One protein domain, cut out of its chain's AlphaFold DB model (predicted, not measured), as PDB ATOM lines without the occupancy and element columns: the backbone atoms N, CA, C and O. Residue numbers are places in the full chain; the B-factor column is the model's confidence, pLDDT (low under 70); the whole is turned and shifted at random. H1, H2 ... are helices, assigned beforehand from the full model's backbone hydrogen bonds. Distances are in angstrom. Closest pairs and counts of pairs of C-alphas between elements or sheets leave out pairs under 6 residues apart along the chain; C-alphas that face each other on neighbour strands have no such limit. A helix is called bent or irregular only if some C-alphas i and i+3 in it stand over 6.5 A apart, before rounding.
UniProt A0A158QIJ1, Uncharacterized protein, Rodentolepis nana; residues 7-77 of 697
ATOM      1  N   ALA A   7     294.474 272.732 306.565       87.31
ATOM      2  CA  ALA A   7     295.601 272.220 307.350       87.31
ATOM      3  C   ALA A   7     295.169 271.281 308.498       87.31
ATOM      4  O   ALA A   7     295.872 270.322 308.806       87.31
ATOM      5  N   VAL A   8     294.002 271.532 309.103       87.38
ATOM      6  CA  VAL A   8     293.401 270.655 310.123       87.38
ATOM      7  C   VAL A   8     292.865 269.392 309.451       87.38
ATOM      8  O   VAL A   8     293.149 268.292 309.920       87.38
ATOM      9  N   TRP A   9     292.190 269.535 308.303       84.50
ATOM     10  CA  TRP A   9     291.721 268.394 307.510       84.50
ATOM     11  C   TRP A   9     292.867 267.453 307.118       84.50
ATOM     12  O   TRP A   9     292.784 266.252 307.342       84.50
ATOM     13  N   LYS A  10     293.991 267.993 306.635       86.06
ATOM     14  CA  LYS A  10     295.163 267.191 306.254       86.06
ATOM     15  C   LYS A  10     295.825 266.448 307.428       86.06
ATOM     16  O   LYS A  10     296.516 265.463 307.190       86.06
ATOM     17  N   LYS A  11     295.642 266.904 308.675       88.94
ATOM     18  CA  LYS A  11     296.217 266.261 309.873       88.94
ATOM     19  C   LYS A  11     295.260 265.274 310.558       88.94
ATOM     20  O   LYS A  11     295.735 264.295 311.123       88.94
ATOM     21  N   PHE A  12     293.951 265.531 310.526       87.44
ATOM     22  CA  PHE A  12     292.957 264.792 311.321       87.44
ATOM     23  C   PHE A  12     291.771 264.231 310.517       87.44
ATOM     24  O   PHE A  12     290.971 263.486 311.073       87.44
ATOM     25  N   GLY A  13     291.643 264.542 309.221       84.69
ATOM     26  CA  GLY A  13     290.567 264.033 308.354       84.69
ATOM     27  C   GLY A  13     290.528 262.503 308.290       84.69
ATOM     28  O   GLY A  13     289.457 261.909 308.277       84.69
ATOM     29  N   SER A  14     291.697 261.867 308.396       84.25
ATOM     30  CA  SER A  14     291.880 260.417 308.513       84.25
ATOM     31  C   SER A  14     291.292 259.774 309.774       84.25
ATOM     32  O   SER A  14     291.203 258.552 309.846       84.25
ATOM     33  N   GLN A  15     290.915 260.575 310.774       88.38
ATOM     34  CA  GLN A  15     290.357 260.132 312.056       88.38
ATOM     35  C   GLN A  15     288.848 260.426 312.167       88.38
ATOM     36  O   GLN A  15     288.247 260.219 313.224       88.38
ATOM     37  N   VAL A  16     288.220 260.925 311.095       87.25
ATOM     38  CA  VAL A  16     286.801 261.301 311.077       87.25
ATOM     39  C   VAL A  16     285.920 260.051 311.069       87.25
ATOM     40  O   VAL A  16     285.796 259.364 310.061       87.25
ATOM     41  N   LYS A  17     285.273 259.782 312.209       89.38
ATOM     42  CA  LYS A  17     284.316 258.671 312.376       89.38
ATOM     43  C   LYS A  17     282.890 259.016 311.932       89.38
ATOM     44  O   LYS A  17     282.126 258.122 311.591       89.38
ATOM     45  N   VAL A  18     282.520 260.299 311.966       90.56
ATOM     46  CA  VAL A  18     281.180 260.805 311.622       90.56
ATOM     47  C   VAL A  18     281.329 262.124 310.867       90.56
ATOM     48  O   VAL A  18     282.033 263.020 311.329       90.56
ATOM     49  N   ALA A  19     280.653 262.258 309.725       90.38
ATOM     50  CA  ALA A  19     280.614 263.487 308.936       90.38
ATOM     51  C   ALA A  19     279.227 264.142 309.019       90.38
ATOM     52  O   ALA A  19     278.218 263.498 308.738       90.38
ATOM     53  N   HIS A  20     279.173 265.429 309.375       92.44
ATOM     54  CA  HIS A  20     277.928 266.197 309.449       92.44
ATOM     55  C   HIS A  20     277.817 267.186 308.278       92.44
ATOM     56  O   HIS A  20     278.576 268.152 308.181       92.44
ATOM     57  N   PHE A  21     276.833 266.971 307.402       92.06
ATOM     58  CA  PHE A  21     276.518 267.855 306.276       92.06
ATOM     59  C   PHE A  21     275.650 269.046 306.726       92.06
ATOM     60  O   PHE A  21     274.462 269.137 306.414       92.06
ATOM     61  N   ALA A  22     276.255 269.957 307.492       89.81
ATOM     62  CA  ALA A  22     275.565 271.089 308.114       89.81
ATOM     63  C   ALA A  22     274.995 272.125 307.116       89.81
ATOM     64  O   ALA A  22     273.990 272.759 307.415       89.81
ATOM     65  N   GLY A  23     275.593 272.284 305.929       89.38
ATOM     66  CA  GLY A  23     275.229 273.336 304.962       89.38
ATOM     67  C   GLY A  23     273.826 273.216 304.339       89.38
ATOM     68  O   GLY A  23     273.146 272.201 304.480       89.38
ATOM     69  N   LEU A  24     273.402 274.263 303.619       89.62
ATOM     70  CA  LEU A  24     272.126 274.307 302.875       89.62
ATOM     71  C   LEU A  24     272.104 273.331 301.682       89.62
ATOM     72  O   LEU A  24     271.056 272.783 301.316       89.62
ATOM     73  N   GLU A  25     273.274 273.094 301.088       90.06
ATOM     74  CA  GLU A  25     273.523 271.972 300.188       90.06
ATOM     75  C   GLU A  25     273.638 270.685 301.013       90.06
ATOM     76  O   GLU A  25     274.484 270.569 301.903       90.06
ATOM     77  N   LYS A  26     272.771 269.716 300.714       93.00
ATOM     78  CA  LYS A  26     272.786 268.371 301.297       93.00
ATOM     79  C   LYS A  26     273.286 267.374 300.243       93.00
ATOM     80  O   LYS A  26     273.122 267.664 299.058       93.00
ATOM     81  N   PRO A  27     273.839 266.205 300.620       91.38
ATOM     82  CA  PRO A  27     274.460 265.271 299.674       91.38
ATOM     83  C   PRO A  27     273.603 264.931 298.448       91.38
ATOM     84  O   PRO A  27     274.092 264.985 297.323       91.38
ATOM     85  N   TRP A  28     272.305 264.696 298.666       92.62
ATOM     86  CA  TRP A  28     271.316 264.381 297.631       92.62
ATOM     87  C   TRP A  28     270.990 265.533 296.664       92.62
ATOM     88  O   TRP A  28     270.361 265.295 295.639       92.62
ATOM     89  N   LYS A  29     271.409 266.773 296.957       90.19
ATOM     90  CA  LYS A  29     271.287 267.919 296.037       90.19
ATOM     91  C   LYS A  29     272.447 268.004 295.034       90.19
ATOM     92  O   LYS A  29     272.334 268.724 294.046       90.19
ATOM     93  N   HIS A  30     273.566 267.314 295.268       85.19
ATOM     94  CA  HIS A  30     274.693 267.328 294.334       85.19
ATOM     95  C   HIS A  30     274.419 266.399 293.144       85.19
ATOM     96  O   HIS A  30     274.143 265.216 293.329       85.19
ATOM     97  N   ARG A  31     274.540 266.920 291.914       82.88
ATOM     98  CA  ARG A  31     274.453 266.105 290.692       82.88
ATOM     99  C   ARG A  31     275.595 265.084 290.641       82.88
ATOM    100  O   ARG A  31     276.751 265.434 290.890       82.88
ATOM    101  N   LEU A  32     275.256 263.846 290.277       72.19
ATOM    102  CA  LEU A  32     276.187 262.714 290.218       72.19
ATOM    103  C   LEU A  32     277.379 262.964 289.287       72.19
ATOM    104  O   LEU A  32     278.519 262.806 289.713       72.19
ATOM    105  N   SER A  33     277.111 263.460 288.075       68.56
ATOM    106  CA  SER A  33     278.049 263.495 286.939       68.56
ATOM    107  C   SER A  33     279.357 264.269 287.143       68.56
ATOM    108  O   SER A  33     280.290 264.124 286.359       68.56
ATOM    109  N   ALA A  34     279.469 265.071 288.204       59.38
ATOM    110  CA  ALA A  34     280.725 265.706 288.605       59.38
ATOM    111  C   ALA A  34     281.640 264.794 289.456       59.38
ATOM    112  O   ALA A  34     282.781 265.160 289.732       59.38
ATOM    113  N   ASN A  35     281.142 263.640 289.916       64.31
ATOM    114  CA  ASN A  35     281.761 262.794 290.939       64.31
ATOM    115  C   ASN A  35     281.750 261.286 290.618       64.31
ATOM    116  O   ASN A  35     282.283 260.533 291.428       64.31
ATOM    117  N   ASP A  36     281.193 260.821 289.494       81.06
ATOM    118  CA  ASP A  36     280.969 259.382 289.233       81.06
ATOM    119  C   ASP A  36     282.212 258.505 289.473       81.06
ATOM    120  O   ASP A  36     282.149 257.534 290.223       81.06
ATOM    121  N   GLY A  37     283.386 258.895 288.961       83.00
ATOM    122  CA  GLY A  37     284.640 258.159 289.204       83.00
ATOM    123  C   GLY A  37     285.088 258.127 290.676       83.00
ATOM    124  O   GLY A  37     285.733 257.171 291.107       83.00
ATOM    125  N   ALA A  38     284.722 259.134 291.474       80.88
ATOM    126  CA  ALA A  38     284.937 259.135 292.921       80.88
ATOM    127  C   ALA A  38     283.887 258.288 293.663       80.88
ATOM    128  O   ALA A  38     284.213 257.700 294.692       80.88
ATOM    129  N   ILE A  39     282.656 258.200 293.143       82.38
ATOM    130  CA  ILE A  39     281.587 257.339 293.673       82.38
ATOM    131  C   ILE A  39     281.934 255.867 293.432       82.38
ATOM    132  O   ILE A  39     281.870 255.091 294.381       82.38
ATOM    133  N   CYS A  40     282.396 255.494 292.234       83.25
ATOM    134  CA  CYS A  40     282.904 254.145 291.956       83.25
ATOM    135  C   CYS A  40     284.062 253.786 292.898       83.25
ATOM    136  O   CYS A  40     283.955 252.832 293.658       83.25
ATOM    137  N   GLN A  41     285.089 254.641 293.000       82.00
ATOM    138  CA  GLN A  41     286.199 254.415 293.935       82.00
ATOM    139  C   GLN A  41     285.754 254.341 295.417       82.00
ATOM    140  O   GLN A  41     286.447 253.750 296.248       82.00
ATOM    141  N   ALA A  42     284.622 254.947 295.787       81.56
ATOM    142  CA  ALA A  42     284.039 254.818 297.121       81.56
ATOM    143  C   ALA A  42     283.218 253.523 297.298       81.56
ATOM    144  O   ALA A  42     283.192 252.989 298.406       81.56
ATOM    145  N   LEU A  43     282.599 252.995 296.233       83.31
ATOM    146  CA  LEU A  43     281.948 251.679 296.204       83.31
ATOM    147  C   LEU A  43     282.985 250.552 296.329       83.31
ATOM    148  O   LEU A  43     282.866 249.744 297.248       83.31
ATOM    149  N   ASP A  44     284.051 250.575 295.522       84.44
ATOM    150  CA  ASP A  44     285.153 249.595 295.570       84.44
ATOM    151  C   ASP A  44     285.786 249.530 296.977       84.44
ATOM    152  O   ASP A  44     286.124 248.471 297.515       84.44
ATOM    153  N   ARG A  45     285.913 250.696 297.628       79.06
ATOM    154  CA  ARG A  45     286.416 250.810 299.004       79.06
ATOM    155  C   ARG A  45     285.419 250.330 300.057       79.06
ATOM    156  O   ARG A  45     285.853 249.756 301.044       79.06
ATOM    157  N   LEU A  46     284.113 250.505 299.849       79.31
ATOM    158  CA  LEU A  46     283.063 249.909 300.695       79.31
ATOM    159  C   LEU A  46     282.962 248.377 300.556       79.31
ATOM    160  O   LEU A  46     282.196 247.753 301.293       79.31
ATOM    161  N   GLU A  47     283.686 247.782 299.608       80.94
ATOM    162  CA  GLU A  47     283.840 246.330 299.433       80.94
ATOM    163  C   GLU A  47     285.169 245.811 299.987       80.94
ATOM    164  O   GLU A  47     285.249 244.674 300.441       80.94
ATOM    165  N   SER A  48     286.181 246.675 300.050       80.19
ATOM    166  CA  SER A  48     287.460 246.403 300.703       80.19
ATOM    167  C   SER A  48     287.358 246.644 302.219       80.19
ATOM    168  O   SER A  48     287.424 247.788 302.676       80.19
ATOM    169  N   SER A  49     287.225 245.571 303.006       54.94
ATOM    170  CA  SER A  49     286.956 245.599 304.461       54.94
ATOM    171  C   SER A  49     287.887 246.482 305.314       54.94
ATOM    172  O   SER A  49     287.473 246.943 306.376       54.94
ATOM    173  N   ASP A  50     289.115 246.749 304.859       55.38
ATOM    174  CA  ASP A  50     290.171 247.427 305.630       55.38
ATOM    175  C   ASP A  50     290.227 248.962 305.458       55.38
ATOM    176  O   ASP A  50     291.182 249.613 305.896       55.38
ATOM    177  N   THR A  51     289.258 249.588 304.778       52.03
ATOM    178  CA  THR A  51     289.406 250.987 304.328       52.03
ATOM    179  C   THR A  51     289.217 252.047 305.418       52.03
ATOM    180  O   THR A  51     288.193 252.719 305.536       52.03
ATOM    181  N   ILE A  52     290.295 252.322 306.157       55.31
ATOM    182  CA  ILE A  52     290.438 253.571 306.914       55.31
ATOM    183  C   ILE A  52     290.398 254.748 305.917       55.31
ATOM    184  O   ILE A  52     291.266 254.866 305.047       55.31
ATOM    185  N   TYR A  53     289.409 255.641 306.048       57.62
ATOM    186  CA  TYR A  53     289.162 256.785 305.149       57.62
ATOM    187  C   TYR A  53     290.211 257.909 305.300       57.62
ATOM    188  O   TYR A  53     289.927 259.017 305.745       57.62
ATOM    189  N   THR A  54     291.463 257.616 304.946       48.81
ATOM    190  CA  THR A  54     292.645 258.399 305.349       48.81
ATOM    191  C   THR A  54     292.965 259.629 304.499       48.81
ATOM    192  O   THR A  54     293.576 260.565 305.013       48.81
ATOM    193  N   THR A  55     292.618 259.635 303.210       50.47
ATOM    194  CA  THR A  55     293.236 260.549 302.223       50.47
ATOM    195  C   THR A  55     292.264 261.315 301.330       50.47
ATOM    196  O   THR A  55     292.704 262.155 300.547       50.47
ATOM    197  N   ALA A  56     290.960 261.054 301.422       54.09
ATOM    198  CA  ALA A  56     290.000 261.639 300.497       54.09
ATOM    199  C   ALA A  56     289.717 263.128 300.797       54.09
ATOM    200  O   ALA A  56     289.544 263.545 301.947       54.09
ATOM    201  N   GLU A  57     289.665 263.937 299.738       67.31
ATOM    202  CA  GLU A  57     289.281 265.350 299.805       67.31
ATOM    203  C   GLU A  57     287.767 265.511 300.053       67.31
ATOM    204  O   GLU A  57     287.034 264.527 300.172       67.31
ATOM    205  N   GLN A  58     287.271 266.753 300.110       67.69
ATOM    206  CA  GLN A  58     285.856 267.065 300.389       67.69
ATOM    207  C   GLN A  58     284.870 266.259 299.519       67.69
ATOM    208  O   GLN A  58     283.860 265.762 300.022       67.69
ATOM    209  N   SER A  59     285.195 266.080 298.236       76.12
ATOM    210  CA  SER A  59     284.415 265.296 297.270       76.12
ATOM    211  C   SER A  59     284.268 263.827 297.677       76.12
ATOM    212  O   SER A  59     283.230 263.224 297.434       76.12
ATOM    213  N   GLY A  60     285.269 263.252 298.350       84.38
ATOM    214  CA  GLY A  60     285.280 261.844 298.745       84.38
ATOM    215  C   GLY A  60     284.275 261.485 299.836       84.38
ATOM    216  O   GLY A  60     283.772 260.367 299.844       84.38
ATOM    217  N   ILE A  61     283.921 262.422 300.722       88.00
ATOM    218  CA  ILE A  61     282.872 262.192 301.734       88.00
ATOM    219  C   ILE A  61     281.475 262.282 301.106       88.00
ATOM    220  O   ILE A  61     280.583 261.515 301.467       88.00
ATOM    221  N   VAL A  62     281.286 263.173 300.128       90.25
ATOM    222  CA  VAL A  62     280.050 263.229 299.328       90.25
ATOM    223  C   VAL A  62     279.919 261.965 298.471       90.25
ATOM    224  O   VAL A  62     278.851 261.361 298.433       90.25
ATOM    225  N   ALA A  63     281.015 261.514 297.857       90.38
ATOM    226  CA  ALA A  63     281.067 260.268 297.099       90.38
ATOM    227  C   ALA A  63     280.804 259.032 297.975       90.38
ATOM    228  O   ALA A  63     280.045 258.159 297.568       90.38
ATOM    229  N   LEU A  64     281.347 258.982 299.199       90.56
ATOM    230  CA  LEU A  64     281.045 257.937 300.182       90.56
ATOM    231  C   LEU A  64     279.561 257.922 300.567       90.56
ATOM    232  O   LEU A  64     278.961 256.851 300.625       90.56
ATOM    233  N   TRP A  65     278.950 259.089 300.796       94.12
ATOM    234  CA  TRP A  65     277.514 259.169 301.078       94.12
ATOM    235  C   TRP A  65     276.685 258.598 299.920       94.12
ATOM    236  O   TRP A  65     275.802 257.770 300.148       94.12
ATOM    237  N   TRP A  66     277.018 258.966 298.679       93.19
ATOM    238  CA  TRP A  66     276.373 258.410 297.489       93.19
ATOM    239  C   TRP A  66     276.613 256.906 297.345       93.19
ATOM    240  O   TRP A  66     275.668 256.170 297.084       93.19
ATOM    241  N   ALA A  67     277.829 256.417 297.582       92.62
ATOM    242  CA  ALA A  67     278.150 254.995 297.520       92.62
ATOM    243  C   ALA A  67     277.355 254.173 298.559       92.62
ATOM    244  O   ALA A  67     276.801 253.122 298.229       92.62
ATOM    245  N   VAL A  68     277.191 254.684 299.787       93.62
ATOM    246  CA  VAL A  68     276.297 254.088 300.799       93.62
ATOM    247  C   VAL A  68     274.833 254.133 300.348       93.62
ATOM    248  O   VAL A  68     274.129 253.130 300.490       93.62
ATOM    249  N   PHE A  69     274.372 255.251 299.774       94.38
ATOM    250  CA  PHE A  69     273.016 255.372 299.232       94.38
ATOM    251  C   PHE A  69     272.758 254.335 298.129       94.38
ATOM    252  O   PHE A  69     271.817 253.552 298.243       94.38
ATOM    253  N   PHE A  70     273.617 254.253 297.111       91.81
ATOM    254  CA  PHE A  70     273.479 253.292 296.014       91.81
ATOM    255  C   PHE A  70     273.529 251.842 296.495       91.81
ATOM    256  O   PHE A  70     272.675 251.051 296.107       91.81
ATOM    257  N   LYS A  71     274.471 251.499 297.381       92.12
ATOM    258  CA  LYS A  71     274.659 250.114 297.822       92.12
ATOM    259  C   LYS A  71     273.615 249.626 298.835       92.12
ATOM    260  O   LYS A  71     273.291 248.440 298.838       92.12
ATOM    261  N   ARG A  72     273.111 250.495 299.722       94.12
ATOM    262  CA  ARG A  72     272.256 250.086 300.863       94.12
ATOM    263  C   ARG A  72     270.842 250.663 300.856       94.12
ATOM    264  O   ARG A  72     269.959 250.051 301.453       94.12
ATOM    265  N   VAL A  73     270.619 251.816 300.220       94.56
ATOM    266  CA  VAL A  73     269.332 252.538 300.261       94.56
ATOM    267  C   VAL A  73     268.562 252.394 298.950       94.56
ATOM    268  O   VAL A  73     267.386 252.047 298.995       94.56
ATOM    269  N   LYS A  74     269.209 252.572 297.786       90.88
ATOM    270  CA  LYS A  74     268.560 252.480 296.465       90.88
ATOM    271  C   LYS A  74     267.796 251.163 296.299       90.88
ATOM    272  O   LYS A  74     266.638 251.187 295.915       90.88
ATOM    273  N   ASN A  75     268.407 250.045 296.687       89.56
ATOM    274  CA  ASN A  75     267.819 248.703 296.575       89.56
ATOM    275  C   ASN A  75     266.665 248.432 297.570       89.56
ATOM    276  O   ASN A  75     266.082 247.353 297.539       89.56
ATOM    277  N   ARG A  76     266.360 249.371 298.480       92.19
ATOM    278  CA  ARG A  76     265.227 249.313 299.426       92.19
ATOM    279  C   ARG A  76     264.111 250.304 299.094       92.19
ATOM    280  O   ARG A  76     263.018 250.182 299.638       92.19
ATOM    281  N   LEU A  77     264.379 251.286 298.237       91.19
ATOM    282  CA  LEU A  77     263.362 252.184 297.701       91.19
ATOM    283  C   LEU A  77     262.645 251.445 296.566       91.19
ATOM    284  O   LEU A  77     263.277 251.051 295.590       91.19
TER     285      LEU A  77
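AT A GLANCE: This is residues 7 to 77 of the 697 residues of an uncharacterized protein of Rodentolepis nana (UniProt A0A158QIJ1). A long kinked helix, H3, is crossed over its first half by a shorter helix, H2, and the two pack together as the one helix pair of the domain. A small irregular helix, H1, lies at one end of the long dimension, away from both, and the last residues of H3 lie at the other end; a long loop, residues 16 to 35, joins H1 to H2. The printed part has 71 residues with three named helices, in the order H1, H2, H3, and no named strand; its class is all helix. It is compact, with a radius of gyration of the C-alphas of 12.4 A, and its C-alphas span 37 by 32 by 20 A.

IN THESE COORDINATES: H3, the longest helix, holds residues 58 to 76 and measures 27.2 A from its first to its last C-alpha, from C-alpha 58 at (285.856, 267.065, 300.389) to C-alpha 76 at (265.227, 249.313, 299.426). It has a kink of 37 degrees near residue 70, and it is irregular, but only just: C-alphas 71 and 74 are 6.7 A apart. H2 holds residues 36 to 47 and measures 16.8 A. H1 holds residues 7 to 15 and measures 14.0 A, beginning with C-alpha 7 at (295.601, 272.220, 307.350). H1 is irregular, with C-alphas 11 and 14 lying 7.4 A apart.

HOW THE PARTS SIT: H3 and H2 touch, with 20 pairs of C-alphas within 8 A. Their closest C-alphas are those of Ile 39 and Ala 63, 4.5 A apart. Their lines stand at a steep tilt of 66 degrees, and they run the same way. Their centres are 8.8 A apart. H1 touches no helix: it is apart from H3 and apart from H2. In H2 every O i to N i+4 pair is within hydrogen-bond range, against 11 of 15 in H3 and 3 of 5 in H1.

THE WHOLE: The two C-alphas farthest apart are those of Ala 7 and Leu 77, 39.2 A, which are also the first and last printed. The printed part has no cut. The link from H1 to H2 is long, with 20 residues, and the C-alphas of these residues 16 to 35 lie 9 to 18 A from the mean of the C-alphas. The link from H2 to H3, 10 residues, is short. The mean pLDDT of the printed part is 82.1. The model's confidence is low, under 70, at residues 33 to 35 and at residues 49 to 58, of which residue 58 belongs to H3.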